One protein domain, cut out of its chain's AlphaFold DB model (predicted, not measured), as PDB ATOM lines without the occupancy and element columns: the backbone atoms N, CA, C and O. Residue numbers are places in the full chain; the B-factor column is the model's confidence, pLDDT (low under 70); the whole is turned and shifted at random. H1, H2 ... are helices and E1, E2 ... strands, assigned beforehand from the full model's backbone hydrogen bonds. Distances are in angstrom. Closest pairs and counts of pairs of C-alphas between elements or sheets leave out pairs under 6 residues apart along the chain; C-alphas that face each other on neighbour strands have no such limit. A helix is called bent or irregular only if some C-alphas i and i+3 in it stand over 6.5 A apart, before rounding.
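Overview. This is residues 161 to 258 of the 258 residues of an uncharacterized protein of Nitrospirae bacterium (UniProt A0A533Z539). An elongated, open model: a small head holds a short three-stranded sheet, E1, E2 and E3, with helix H1 near it, and a long arm reaches from this head to helix H2, which lies across the far end. The arm has two separate sides, the long link of residues 192 to 208 running out to H2 and helix H3 folding back from H2 toward the head. The printed part has 98 residues, with three named helices and three named strands in the order E1, H1, E2, H2, H3, E3; the sheet's order is E1, E2, E3, all parallel, and the class is mostly helix. The whole is loose, with a radius of gyration of the C-alphas of 16.7 A and spans of 50 by 26 by 22 A.

Along the chain. E1 is residues 165 to 167, 6.6 A long, beginning at C-alpha 165 at (20.180, -1.609, 40.154). H1 is residues 172 to 183, 16.3 A long, and E2 is residues 189 to 191, 6.7 A long. H2 is residues 209 to 227, 22.6 A long, beginning at C-alpha 209 at (35.740, -16.277, 6.875). It is irregular, with C-alphas 218 and 221 7.4 A apart, and has a kink of 63 degrees near residue 221. H3 is residues 230 to 244, 19.9 A long; it is neither bent nor irregular, but only just: C-alphas 232 and 235 are 6.2 A apart. E3 is residues 253 to 255, 6.4 A long, ending at C-alpha 255 at (27.046, 4.751, 35.867).

Arrangement. E2 is the inner strand, and E1 and E3 are the edge strands. E1 and E2 are parallel at 16 degrees, with N 166 and O 189 within hydrogen-bond range at 2.8 A. E2 and E3 are parallel at 26 degrees, with N 255 and O 190 within range at 2.8 A. E1, H1, E2 and E2, H2, H3, E3 are strand-helix-strand units, two parallel neighbour strands with one or more helices between, each with a right-handed crossover. H1 is not on the sheet, but only just, with 4 pairs of C-alphas within 10 A. H1 and H3 are close but not clearly touching; their closest C-alphas, of Pro 172 and Arg 242, are 5.9 A apart. Residues 220 to 224 of H2 touch residues 230 to 232 of H3, the closest C-alphas being those of Trp 224 and Ser 231, 5.6 A apart. H2 and H3 run opposite ways at a steep tilt of 55 degrees, and H1 and H2 are apart. In H1 every O i to N i+4 pair is within hydrogen-bond range; in H2 13 of 15 are, and in H3 9 of 11.

Size, cuts and confidence. The C-alphas of Gln 161 and Arg 217, the two farthest apart, are 51.0 A apart. The printed part has no cut, and the link E2 to H2 is long. Residues 208 to 215 and 225 to 230 stand free. The mean pLDDT of the printed part is 80.3, with low confidence at residues 197 to 207, 241 to 248 and 256 to 258.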
ATOM      1  N   GLN A 161      20.612   2.752  48.327       85.62
ATOM      2  CA  GLN A 161      20.791   3.989  47.566       85.62
ATOM      3  C   GLN A 161      19.861   4.044  46.345       85.62
ATOM      4  O   GLN A 161      19.453   5.121  45.915       85.62
ATOM      5  N   TYR A 162      19.519   2.881  45.788       87.62
ATOM      6  CA  TYR A 162      18.704   2.746  44.588       87.62
ATOM      7  C   TYR A 162      17.633   1.682  44.799       87.62
ATOM      8  O   TYR A 162      17.910   0.624  45.362       87.62
ATOM      9  N   GLN A 163      16.424   1.936  44.297       86.94
ATOM     10  CA  GLN A 163      15.327   0.962  44.354       86.94
ATOM     11  C   GLN A 163      15.586  -0.244  43.444       86.94
ATOM     12  O   GLN A 163      15.230  -1.368  43.780       86.94
ATOM     13  N   VAL A 164      16.213  -0.006  42.287       90.62
ATOM     14  CA  VAL A 164      16.598  -1.048  41.333       90.62
ATOM     15  C   VAL A 164      17.975  -0.717  40.774       90.62
ATOM     16  O   VAL A 164      18.219   0.392  40.294       90.62
ATOM     17  N   SER A 165      18.874  -1.693  40.803       92.25
ATOM     18  CA  SER A 165      20.180  -1.609  40.154       92.25
ATOM     19  C   SER A 165      20.375  -2.781  39.202       92.25
ATOM     20  O   SER A 165      19.921  -3.893  39.460       92.25
ATOM     21  N   PHE A 166      21.066  -2.529  38.097       92.88
ATOM     22  CA  PHE A 166      21.497  -3.536  37.141       92.88
ATOM     23  C   PHE A 166      23.022  -3.543  37.086       92.88
ATOM     24  O   PHE A 166      23.625  -2.502  36.835       92.88
ATOM     25  N   ILE A 167      23.645  -4.706  37.269       91.19
ATOM     26  CA  ILE A 167      25.100  -4.868  37.177       91.19
ATOM     27  C   ILE A 167      25.412  -5.791  36.000       91.19
ATOM     28  O   ILE A 167      24.965  -6.936  35.949       91.19
ATOM     29  N   GLY A 168      26.185  -5.297  35.038       88.25
ATOM     30  CA  GLY A 168      26.664  -6.090  33.913       88.25
ATOM     31  C   GLY A 168      27.017  -5.243  32.701       88.25
ATOM     32  O   GLY A 168      26.488  -4.158  32.499       88.25
ATOM     33  N   SER A 169      27.895  -5.760  31.848       86.56
ATOM     34  CA  SER A 169      28.286  -5.099  30.599       86.56
ATOM     35  C   SER A 169      27.135  -4.983  29.592       86.56
ATOM     36  O   SER A 169      26.163  -5.751  29.624       86.56
ATOM     37  N   PHE A 170      27.263  -4.047  28.655       84.75
ATOM     38  CA  PHE A 170      26.291  -3.860  27.585       84.75
ATOM     39  C   PHE A 170      26.098  -5.133  26.742       84.75
ATOM     40  O   PHE A 170      27.042  -5.749  26.247       84.75
ATOM     41  N   ASN A 171      24.837  -5.504  26.526       83.25
ATOM     42  CA  ASN A 171      24.416  -6.577  25.627       83.25
ATOM     43  C   ASN A 171      23.030  -6.211  25.065       83.25
ATOM     44  O   ASN A 171      22.192  -5.753  25.841       83.25
ATOM     45  N   PRO A 172      22.726  -6.437  23.772       81.19
ATOM     46  CA  PRO A 172      21.409  -6.121  23.212       81.19
ATOM     47  C   PRO A 172      20.220  -6.745  23.948       81.19
ATOM     48  O   PRO A 172      19.182  -6.101  24.047       81.19
ATOM     49  N   TYR A 173      20.365  -7.958  24.490       82.38
ATOM     50  CA  TYR A 173      19.311  -8.595  25.283       82.38
ATOM     51  C   TYR A 173      19.104  -7.871  26.618       82.38
ATOM     52  O   TYR A 173      17.976  -7.545  26.970       82.38
ATOM     53  N   ARG A 174      20.199  -7.524  27.313       88.44
ATOM     54  CA  ARG A 174      20.158  -6.706  28.540       88.44
ATOM     55  C   ARG A 174      19.540  -5.337  28.256       88.44
ATOM     56  O   ARG A 174      18.704  -4.863  29.008       88.44
ATOM     57  N   ARG A 175      19.895  -4.727  27.125       86.69
ATOM     58  CA  ARG A 175      19.326  -3.456  26.670       86.69
ATOM     59  C   ARG A 175      17.819  -3.559  26.426       86.69
ATOM     60  O   ARG A 175      17.095  -2.658  26.826       86.69
ATOM     61  N   ALA A 176      17.355  -4.618  25.759       85.88
ATOM     62  CA  ALA A 176      15.931  -4.838  25.509       85.88
ATOM     63  C   ALA A 176      15.149  -5.021  26.819       85.88
ATOM     64  O   ALA A 176      14.099  -4.409  26.985       85.88
ATOM     65  N   LEU A 177      15.708  -5.777  27.770       90.25
ATOM     66  CA  LEU A 177      15.147  -5.930  29.112       90.25
ATOM     67  C   LEU A 177      15.032  -4.579  29.838       90.25
ATOM     68  O   LEU A 177      13.963  -4.227  30.321       90.25
ATOM     69  N   LEU A 178      16.111  -3.795  29.864       91.44
ATOM     70  CA  LEU A 178      16.115  -2.484  30.520       91.44
ATOM     71  C   LEU A 178      15.179  -1.474  29.837       91.44
ATOM     72  O   LEU A 178      14.574  -0.650  30.515       91.44
ATOM     73  N   ALA A 179      15.016  -1.550  28.513       88.62
ATOM     74  CA  ALA A 179      14.040  -0.732  27.791       88.62
ATOM     75  C   ALA A 179      12.601  -1.036  28.237       88.62
ATOM     76  O   ALA A 179      11.796  -0.120  28.392       88.62
ATOM     77  N   GLU A 180      12.288  -2.312  28.470       91.25
ATOM     78  CA  GLU A 180      10.982  -2.738  28.971       91.25
ATOM     79  C   GLU A 180      10.743  -2.274  30.415       91.25
ATOM     80  O   GLU A 180       9.631  -1.860  30.737       91.25
ATOM     81  N   CYS A 181      11.777  -2.261  31.266       91.62
ATOM     82  CA  CYS A 181      11.693  -1.654  32.599       91.62
ATOM     83  C   CYS A 181      11.299  -0.174  32.508       91.62
ATOM     84  O   CYS A 181      10.315   0.232  33.126       91.62
ATOM     85  N   VAL A 182      11.998   0.602  31.672       90.12
ATOM     86  CA  VAL A 182      11.712   2.036  31.483       90.12
ATOM     87  C   VAL A 182      10.293   2.252  30.963       90.12
ATOM     88  O   VAL A 182       9.580   3.112  31.472       90.12
ATOM     89  N   ARG A 183       9.833   1.430  30.010       90.56
ATOM     90  CA  ARG A 183       8.456   1.489  29.487       90.56
ATOM     91  C   ARG A 183       7.397   1.271  30.576       90.56
ATOM     92  O   ARG A 183       6.272   1.740  30.436       90.56
ATOM     93  N   ARG A 184       7.748   0.560  31.649       93.31
ATOM     94  CA  ARG A 184       6.899   0.311  32.823       93.31
ATOM     95  C   ARG A 184       7.148   1.296  33.970       93.31
ATOM     96  O   ARG A 184       6.726   1.020  35.087       93.31
ATOM     97  N   ASN A 185       7.820   2.419  33.710       91.19
ATOM     98  CA  ASN A 185       8.211   3.424  34.707       91.19
ATOM     99  C   ASN A 185       9.135   2.884  35.815       91.19
ATOM    100  O   ASN A 185       9.177   3.426  36.915       91.19
ATOM    101  N   ILE A 186       9.899   1.829  35.524       91.25
ATOM    102  CA  ILE A 186      10.987   1.350  36.378       91.25
ATOM    103  C   ILE A 186      12.287   1.886  35.780       91.25
ATOM    104  O   ILE A 186      12.608   1.584  34.632       91.25
ATOM    105  N   THR A 187      13.058   2.649  36.552       87.75
ATOM    106  CA  THR A 187      14.329   3.244  36.103       87.75
ATOM    107  C   THR A 187      15.513   2.648  36.871       87.75
ATOM    108  O   THR A 187      15.925   3.211  37.888       87.75
ATOM    109  N   PRO A 188      16.065   1.497  36.434       90.56
ATOM    110  CA  PRO A 188      17.242   0.911  37.062       90.56
ATOM    111  C   PRO A 188      18.470   1.806  36.911       90.56
ATOM    112  O   PRO A 188      18.712   2.357  35.833       90.56
ATOM    113  N   VAL A 189      19.300   1.855  37.952       92.88
ATOM    114  CA  VAL A 189      20.663   2.388  37.845       92.88
ATOM    115  C   VAL A 189      21.580   1.297  37.308       92.88
ATOM    116  O   VAL A 189      21.653   0.202  37.863       92.88
ATOM    117  N   VAL A 190      22.247   1.575  36.194       91.56
ATOM    118  CA  VAL A 190      23.005   0.594  35.413       91.56
ATOM    119  C   VAL A 190      24.494   0.777  35.668       91.56
ATOM    120  O   VAL A 190      25.039   1.845  35.405       91.56
ATOM    121  N   PHE A 191      25.156  -0.285  36.112       91.25
ATOM    122  CA  PHE A 191      26.593  -0.348  36.342       91.25
ATOM    123  C   PHE A 191      27.236  -1.349  35.387       91.25
ATOM    124  O   PHE A 191      26.828  -2.511  35.313       91.25
ATOM    125  N   GLY A 192      28.268  -0.921  34.668       86.75
ATOM    126  CA  GLY A 192      29.053  -1.814  33.823       86.75
ATOM    127  C   GLY A 192      29.593  -1.150  32.566       86.75
ATOM    128  O   GLY A 192      29.203  -0.053  32.176       86.75
ATOM    129  N   GLN A 193      30.500  -1.856  31.902       84.88
ATOM    130  CA  GLN A 193      31.177  -1.345  30.716       84.88
ATOM    131  C   GLN A 193      30.270  -1.332  29.479       84.88
ATOM    132  O   GLN A 193      29.472  -2.252  29.258       84.88
ATOM    133  N   GLY A 194      30.453  -0.324  28.620       80.56
ATOM    134  CA  GLY A 194      29.862  -0.285  27.279       80.56
ATOM    135  C   GLY A 194      28.444   0.285  27.209       80.56
ATOM    136  O   GLY A 194      27.841   0.255  26.136       80.56
ATOM    137  N   TRP A 195      27.901   0.801  28.315       81.94
ATOM    138  CA  TRP A 195      26.589   1.463  28.339       81.94
ATOM    139  C   TRP A 195      26.646   2.938  27.929       81.94
ATOM    140  O   TRP A 195      25.651   3.462  27.426       81.94
ATOM    141  N   ARG A 196      27.789   3.612  28.114       75.94
ATOM    142  CA  ARG A 196      27.977   5.024  27.751       75.94
ATOM    143  C   ARG A 196      28.389   5.169  26.282       75.94
ATOM    144  O   ARG A 196      29.156   4.369  25.741       75.94
ATOM    145  N   SER A 197      27.859   6.194  25.613       58.94
ATOM    146  CA  SER A 197      28.180   6.506  24.215       58.94
ATOM    147  C   SER A 197      29.671   6.817  24.066       58.94
ATOM    148  O   SER A 197      30.158   7.755  24.684       58.94
ATOM    149  N   GLY A 198      30.379   6.028  23.254       55.31
ATOM    150  CA  GLY A 198      31.838   6.106  23.088       55.31
ATOM    151  C   GLY A 198      32.551   4.832  23.552       55.31
ATOM    152  O   GLY A 198      33.423   4.338  22.847       55.31
ATOM    153  N   GLU A 199      32.089   4.213  24.642       53.03
ATOM    154  CA  GLU A 199      32.590   2.912  25.123       53.03
ATOM    155  C   GLU A 199      31.968   1.733  24.359       53.03
ATOM    156  O   GLU A 199      32.603   0.699  24.143       53.03
ATOM    157  N   SER A 200      30.726   1.892  23.887       49.09
ATOM    158  CA  SER A 200      29.993   0.870  23.124       49.09
ATOM    159  C   SER A 200      30.600   0.548  21.748       49.09
ATOM    160  O   SER A 200      30.175  -0.404  21.089       49.09
ATOM    161  N   GLN A 201      31.615   1.299  21.302       43.94
ATOM    162  CA  GLN A 201      32.262   1.105  19.999       43.94
ATOM    163  C   GLN A 201      33.293  -0.044  19.966       43.94
ATOM    164  O   GLN A 201      33.774  -0.401  18.888       43.94
ATOM    165  N   GLY A 202      33.610  -0.662  21.110       42.91
ATOM    166  CA  GLY A 202      34.784  -1.531  21.269       42.91
ATOM    167  C   GLY A 202      34.732  -2.943  20.669       42.91
ATOM    168  O   GLY A 202      35.772  -3.580  20.549       42.91
ATOM    169  N   ARG A 203      33.574  -3.470  20.245       49.66
ATOM    170  CA  ARG A 203      33.513  -4.786  19.566       49.66
ATOM    171  C   ARG A 203      32.727  -4.709  18.267       49.66
ATOM    172  O   ARG A 203      31.630  -5.255  18.150       49.66
ATOM    173  N   LYS A 204      33.302  -4.057  17.250       52.34
ATOM    174  CA  LYS A 204      32.856  -4.246  15.861       52.34
ATOM    175  C   LYS A 204      33.037  -5.724  15.504       52.34
ATOM    176  O   LYS A 204      34.142  -6.177  15.227       52.34
ATOM    177  N   PHE A 205      31.942  -6.477  15.544       55.47
ATOM    178  CA  PHE A 205      31.923  -7.899  15.216       55.47
ATOM    179  C   PHE A 205      32.208  -8.088  13.718       55.47
ATOM    180  O   PHE A 205      31.310  -7.961  12.876       55.47
ATOM    181  N   LYS A 206      33.471  -8.357  13.378       63.94
ATOM    182  CA  LYS A 206      33.892  -8.676  12.011       63.94
ATOM    183  C   LYS A 206      33.549 -10.133  11.708       63.94
ATOM    184  O   LYS A 206      33.789 -11.014  12.527       63.94
ATOM    185  N   TRP A 207      32.942 -10.368  10.545       68.75
ATOM    186  CA  TRP A 207      32.867 -11.723  10.007       68.75
ATOM    187  C   TRP A 207      34.285 -12.124   9.630       68.75
ATOM    188  O   TRP A 207      34.897 -11.466   8.793       68.75
ATOM    189  N   ASP A 208      34.792 -13.173  10.260       83.38
ATOM    190  CA  ASP A 208      36.025 -13.796   9.825       83.38
ATOM    191  C   ASP A 208      35.688 -15.059   9.016       83.38
ATOM    192  O   ASP A 208      35.053 -15.965   9.567       83.38
ATOM    193  N   PRO A 209      36.068 -15.136   7.726       87.38
ATOM    194  CA  PRO A 209      35.740 -16.277   6.875       87.38
ATOM    195  C   PRO A 209      36.255 -17.607   7.420       87.38
ATOM    196  O   PRO A 209      35.574 -18.620   7.289       87.38
ATOM    197  N   TYR A 210      37.426 -17.615   8.066       90.06
ATOM    198  CA  TYR A 210      37.982 -18.832   8.645       90.06
ATOM    199  C   TYR A 210      37.113 -19.323   9.797       90.06
ATOM    200  O   TYR A 210      36.743 -20.496   9.818       90.06
ATOM    201  N   LYS A 211      36.733 -18.432  10.726       88.06
ATOM    202  CA  LYS A 211      35.837 -18.809  11.830       88.06
ATOM    203  C   LYS A 211      34.478 -19.284  11.314       88.06
ATOM    204  O   LYS A 211      33.973 -20.283  11.800       88.06
ATOM    205  N   VAL A 212      33.912 -18.620  10.306       88.75
ATOM    206  CA  VAL A 212      32.629 -19.038   9.711       88.75
ATOM    207  C   VAL A 212      32.727 -20.431   9.097       88.75
ATOM    208  O   VAL A 212      31.883 -21.277   9.375       88.75
ATOM    209  N   LEU A 213      33.750 -20.686   8.281       91.44
ATOM    210  CA  LEU A 213      33.943 -21.993   7.653       91.44
ATOM    211  C   LEU A 213      34.216 -23.087   8.689       91.44
ATOM    212  O   LEU A 213      33.722 -24.201   8.543       91.44
ATOM    213  N   HIS A 214      34.974 -22.769   9.738       91.88
ATOM    214  CA  HIS A 214      35.219 -23.671  10.860       91.88
ATOM    215  C   HIS A 214      33.917 -24.015  11.594       91.88
ATOM    216  O   HIS A 214      33.584 -25.197  11.703       91.88
ATOM    217  N   ASP A 215      33.132 -23.004  11.977       90.94
ATOM    218  CA  ASP A 215      31.863 -23.199  12.677       90.94
ATOM    219  C   ASP A 215      30.863 -23.989  11.811       90.94
ATOM    220  O   ASP A 215      30.167 -24.879  12.305       90.94
ATOM    221  N   LEU A 216      30.811 -23.715  10.503       91.81
ATOM    222  CA  LEU A 216      29.971 -24.464   9.564       91.81
ATOM    223  C   LEU A 216      30.412 -25.925   9.455       91.81
ATOM    224  O   LEU A 216      29.584 -26.829   9.552       91.81
ATOM    225  N   ARG A 217      31.716 -26.164   9.284       93.94
ATOM    226  CA  ARG A 217      32.277 -27.508   9.118       93.94
ATOM    227  C   ARG A 217      32.008 -28.394  10.329       93.94
ATOM    228  O   ARG A 217      31.722 -29.575  10.152       93.94
ATOM    229  N   PHE A 218      32.148 -27.853  11.536       93.50
ATOM    230  CA  PHE A 218      32.125 -28.667  12.749       93.50
ATOM    231  C   PHE A 218      30.822 -28.585  13.541       93.50
ATOM    232  O   PHE A 218      30.477 -29.557  14.210       93.50
ATOM    233  N   TYR A 219      30.082 -27.476  13.461       93.06
ATOM    234  CA  TYR A 219      28.926 -27.245  14.333       93.06
ATOM    235  C   TYR A 219      27.604 -27.082  13.594       93.06
ATOM    236  O   TYR A 219      26.571 -27.173  14.251       93.06
ATOM    237  N   ALA A 220      27.576 -26.896  12.268       92.56
ATOM    238  CA  ALA A 220      26.307 -26.703  11.558       92.56
ATOM    239  C   ALA A 220      25.344 -27.879  11.767       92.56
ATOM    240  O   ALA A 220      24.203 -27.669  12.168       92.56
ATOM    241  N   VAL A 221      25.805 -29.115  11.554       93.44
ATOM    242  CA  VAL A 221      24.951 -30.307  11.681       93.44
ATOM    243  C   VAL A 221      24.540 -30.573  13.137       93.44
ATOM    244  O   VAL A 221      23.337 -30.695  13.373       93.44
ATOM    245  N   PRO A 222      25.459 -30.623  14.127       93.00
ATOM    246  CA  PRO A 222      25.076 -30.800  15.530       93.00
ATOM    247  C   PRO A 222      24.086 -29.737  16.012       93.00
ATOM    248  O   PRO A 222      23.072 -30.068  16.625       93.00
ATOM    249  N   ARG A 223      24.326 -28.465  15.674       92.94
ATOM    250  CA  ARG A 223      23.434 -27.375  16.075       92.94
ATOM    251  C   ARG A 223      22.107 -27.407  15.349       92.94
ATOM    252  O   ARG A 223      21.100 -27.109  15.971       92.94
ATOM    253  N   TRP A 224      22.066 -27.770  14.071       92.56
ATOM    254  CA  TRP A 224      20.804 -27.882  13.346       92.56
ATOM    255  C   TRP A 224      19.919 -29.001  13.907       92.56
ATOM    256  O   TRP A 224      18.717 -28.802  14.043       92.56
ATOM    257  N   ARG A 225      20.503 -30.137  14.310       91.88
ATOM    258  CA  ARG A 225      19.757 -31.238  14.949       91.88
ATOM    259  C   ARG A 225      19.097 -30.834  16.269       91.88
ATOM    260  O   ARG A 225      18.035 -31.353  16.585       91.88
ATOM    261  N   VAL A 226      19.727 -29.933  17.018       90.19
ATOM    262  CA  VAL A 226      19.274 -29.495  18.346       90.19
ATOM    263  C   VAL A 226      18.415 -28.231  18.281       90.19
ATOM    264  O   VAL A 226      17.310 -28.183  18.806       90.19
ATOM    265  N   GLU A 227      18.921 -27.186  17.632       89.31
ATOM    266  CA  GLU A 227      18.331 -25.842  17.614       89.31
ATOM    267  C   GLU A 227      17.429 -25.620  16.381       89.31
ATOM    268  O   GLU A 227      16.800 -24.568  16.241       89.31
ATOM    269  N   GLY A 228      17.396 -26.558  15.428       90.75
ATOM    270  CA  GLY A 228      16.654 -26.408  14.177       90.75
ATOM    271  C   GLY A 228      17.078 -25.161  13.396       90.75
ATOM    272  O   GLY A 228      18.259 -24.805  13.326       90.75
ATOM    273  N   LEU A 229      16.101 -24.452  12.827       87.12
ATOM    274  CA  LEU A 229      16.326 -23.198  12.092       87.12
ATOM    275  C   LEU A 229      16.915 -22.075  12.967       87.12
ATOM    276  O   LEU A 229      17.496 -21.123  12.432       87.12
ATOM    277  N   ALA A 230      16.810 -22.167  14.299       84.38
ATOM    278  CA  ALA A 230      17.398 -21.182  15.205       84.38
ATOM    279  C   ALA A 230      18.938 -21.209  15.181       84.38
ATOM    280  O   ALA A 230      19.561 -20.171  15.417       84.38
ATOM    281  N   SER A 231      19.553 -22.335  14.792       82.56
ATOM    282  CA  SER A 231      21.013 -22.442  14.615       82.56
ATOM    283  C   SER A 231      21.570 -21.490  13.552       82.56
ATOM    284  O   SER A 231      22.692 -21.002  13.688       82.56
ATOM    285  N   VAL A 232      20.768 -21.178  12.529       78.94
ATOM    286  CA  VAL A 232      21.136 -20.293  11.413       78.94
ATOM    287  C   VAL A 232      20.610 -18.880  11.645       78.94
ATOM    288  O   VAL A 232      21.352 -17.901  11.534       78.94
ATOM    289  N   THR A 233      19.333 -18.751  12.011       81.19
ATOM    290  CA  THR A 233      18.691 -17.439  12.170       81.19
ATOM    291  C   THR A 233      19.144 -16.722  13.442       81.19
ATOM    292  O   THR A 233      19.301 -15.504  13.434       81.19
ATOM    293  N   GLY A 234      19.448 -17.447  14.522       76.94
ATOM    294  CA  GLY A 234      19.878 -16.885  15.805       76.94
ATOM    295  C   GLY A 234      21.156 -16.040  15.714       76.94
ATOM    296  O   GLY A 234      21.137 -14.876  16.129       76.94
ATOM    297  N   PRO A 235      22.273 -16.558  15.163       75.50
ATOM    298  CA  PRO A 235      23.489 -15.773  14.941       75.50
ATOM    299  C   PRO A 235      23.258 -14.509  14.101       75.50
ATOM    300  O   PRO A 235      23.763 -13.439  14.453       75.50
ATOM    301  N   ILE A 236      22.454 -14.615  13.037       76.81
ATOM    302  CA  ILE A 236      22.110 -13.498  12.148       76.81
ATOM    303  C   ILE A 236      21.315 -12.438  12.920       76.81
ATOM    304  O   ILE A 236      21.720 -11.276  12.969       76.81
ATOM    305  N   THR A 237      20.247 -12.837  13.610       74.81
ATOM    306  CA  THR A 237      19.407 -11.945  14.421       74.81
ATOM    307  C   THR A 237      20.206 -11.269  15.530       74.81
ATOM    308  O   THR A 237      20.093 -10.055  15.714       74.81
ATOM    309  N   ARG A 238      21.081 -12.003  16.234       73.75
ATOM    310  CA  ARG A 238      21.991 -11.431  17.242       73.75
ATOM    311  C   ARG A 238      22.912 -10.381  16.633       73.75
ATOM    312  O   ARG A 238      23.123  -9.329  17.239       73.75
ATOM    313  N   LYS A 239      23.438 -10.635  15.434       71.94
ATOM    314  CA  LYS A 239      24.313  -9.698  14.725       71.94
ATOM    315  C   LYS A 239      23.571  -8.431  14.303       71.94
ATOM    316  O   LYS A 239      24.040  -7.336  14.611       71.94
ATOM    317  N   TYR A 240      22.406  -8.565  13.673       71.94
ATOM    318  CA  TYR A 240      21.566  -7.419  13.310       71.94
ATOM    319  C   TYR A 240      21.134  -6.616  14.541       71.94
ATOM    320  O   TYR A 240      21.195  -5.387  14.526       71.94
ATOM    321  N   SER A 241      20.782  -7.297  15.633       68.06
ATOM    322  CA  SER A 241      20.408  -6.650  16.895       68.06
ATOM    323  C   SER A 241      21.570  -5.856  17.486       68.06
ATOM    324  O   SER A 241      21.380  -4.705  17.858       68.06
ATOM    325  N   ARG A 242      22.794  -6.409  17.513       68.06
ATOM    326  CA  ARG A 242      24.002  -5.680  17.956       68.06
ATOM    327  C   ARG A 242      24.290  -4.450  17.101       68.06
ATOM    328  O   ARG A 242      24.683  -3.425  17.642       68.06
ATOM    329  N   TRP A 243      24.084  -4.552  15.790       65.00
ATOM    330  CA  TRP A 243      24.311  -3.445  14.863       65.00
ATOM    331  C   TRP A 243      23.289  -2.310  15.030       65.00
ATOM    332  O   TRP A 243      23.668  -1.144  15.020       65.00
ATOM    333  N   ARG A 244      22.004  -2.630  15.241       63.97
ATOM    334  CA  ARG A 244      20.947  -1.618  15.427       63.97
ATOM    335  C   ARG A 244      20.883  -1.043  16.844       63.97
ATOM    336  O   ARG A 244      20.479   0.100  17.023       63.97
ATOM    337  N   ALA A 245      21.269  -1.812  17.859       62.88
ATOM    338  CA  ALA A 245      21.046  -1.476  19.264       62.88
ATOM    339  C   ALA A 245      22.201  -0.699  19.925       62.88
ATOM    340  O   ALA A 245      22.408  -0.834  21.121       62.88
ATOM    341  N   LEU A 246      22.957   0.120  19.189       64.69
ATOM    342  CA  LEU A 246      24.199   0.742  19.686       64.69
ATOM    343  C   LEU A 246      24.015   1.810  20.779       64.69
ATOM    344  O   LEU A 246      25.005   2.277  21.344       64.69
ATOM    345  N   LYS A 247      22.772   2.221  21.060       69.81
ATOM    346  CA  LYS A 247      22.462   3.273  22.034       69.81
ATOM    347  C   LYS A 247      21.673   2.721  23.226       69.81
ATOM    348  O   LYS A 247      20.718   1.964  23.002       69.81
ATOM    349  N   PRO A 248      22.024   3.100  24.468       69.94
ATOM    350  CA  PRO A 248      21.193   2.803  25.629       69.94
ATOM    351  C   PRO A 248      19.789   3.425  25.455       69.94
ATOM    352  O   PRO A 248      19.657   4.452  24.783       69.94
ATOM    353  N   PRO A 249      18.731   2.794  25.996       74.62
ATOM    354  CA  PRO A 249      17.402   3.386  26.086       74.62
ATOM    355  C   PRO A 249      17.446   4.774  26.732       74.62
ATOM    356  O   PRO A 249      18.204   4.998  27.675       74.62
ATOM    357  N   ALA A 250      16.625   5.695  26.226       76.81
ATOM    358  CA  ALA A 250      16.433   6.985  26.876       76.81
ATOM    359  C   ALA A 250      15.860   6.764  28.286       76.81
ATOM    360  O   ALA A 250      14.993   5.913  28.463       76.81
ATOM    361  N   GLY A 251      16.356   7.510  29.275       74.62
ATOM    362  CA  GLY A 251      15.893   7.418  30.665       74.62
ATOM    363  C   GLY A 251      16.632   6.410  31.556       74.62
ATOM    364  O   GLY A 251      16.264   6.277  32.718       74.62
ATOM    365  N   LEU A 252      17.670   5.720  31.065       81.12
ATOM    366  CA  LEU A 252      18.556   4.931  31.934       81.12
ATOM    367  C   LEU A 252      19.614   5.807  32.615       81.12
ATOM    368  O   LEU A 252      20.299   6.585  31.949       81.12
ATOM    369  N   ASP A 253      19.806   5.606  33.920       84.38
ATOM    370  CA  ASP A 253      20.934   6.166  34.669       84.38
ATOM    371  C   ASP A 253      22.146   5.227  34.553       84.38
ATOM    372  O   ASP A 253      22.305   4.279  35.323       84.38
ATOM    373  N   CYS A 254      22.983   5.459  33.539       82.12
ATOM    374  CA  CYS A 254      24.194   4.675  33.293       82.12
ATOM    375  C   CYS A 254      25.398   5.233  34.072       82.12
ATOM    376  O   CYS A 254      26.008   6.250  33.703       82.12
ATOM    377  N   ARG A 255      25.816   4.510  35.107       78.38
ATOM    378  CA  ARG A 255      27.046   4.751  35.867       78.38
ATOM    379  C   ARG A 255      28.232   4.045  35.189       78.38
ATOM    380  O   ARG A 255      28.048   3.129  34.391       78.38
ATOM    381  N   GLY A 256      29.445   4.558  35.416       62.47
ATOM    382  CA  GLY A 256      30.681   3.956  34.893       62.47
ATOM    383  C   GLY A 256      30.935   2.563  35.490       62.47
ATOM    384  O   GLY A 256      30.103   2.078  36.261       62.47
ATOM    385  N   PRO A 257      32.050   1.895  35.145       60.38
ATOM    386  CA  PRO A 257      32.410   0.649  35.814       60.38
ATOM    387  C   PRO A 257      32.529   0.880  37.330       60.38
ATOM    388  O   PRO A 257      33.029   1.925  37.750       60.38
ATOM    389  N   CYS A 258      32.018  -0.074  38.110       49.34
ATOM    390  CA  CYS A 258      32.314  -0.182  39.537       49.34
ATOM    391  C   CYS A 258      33.740  -0.685  39.737       49.34
ATOM    392  O   CYS A 258      34.158  -1.545  38.923       49.34
TER     393      CYS A 258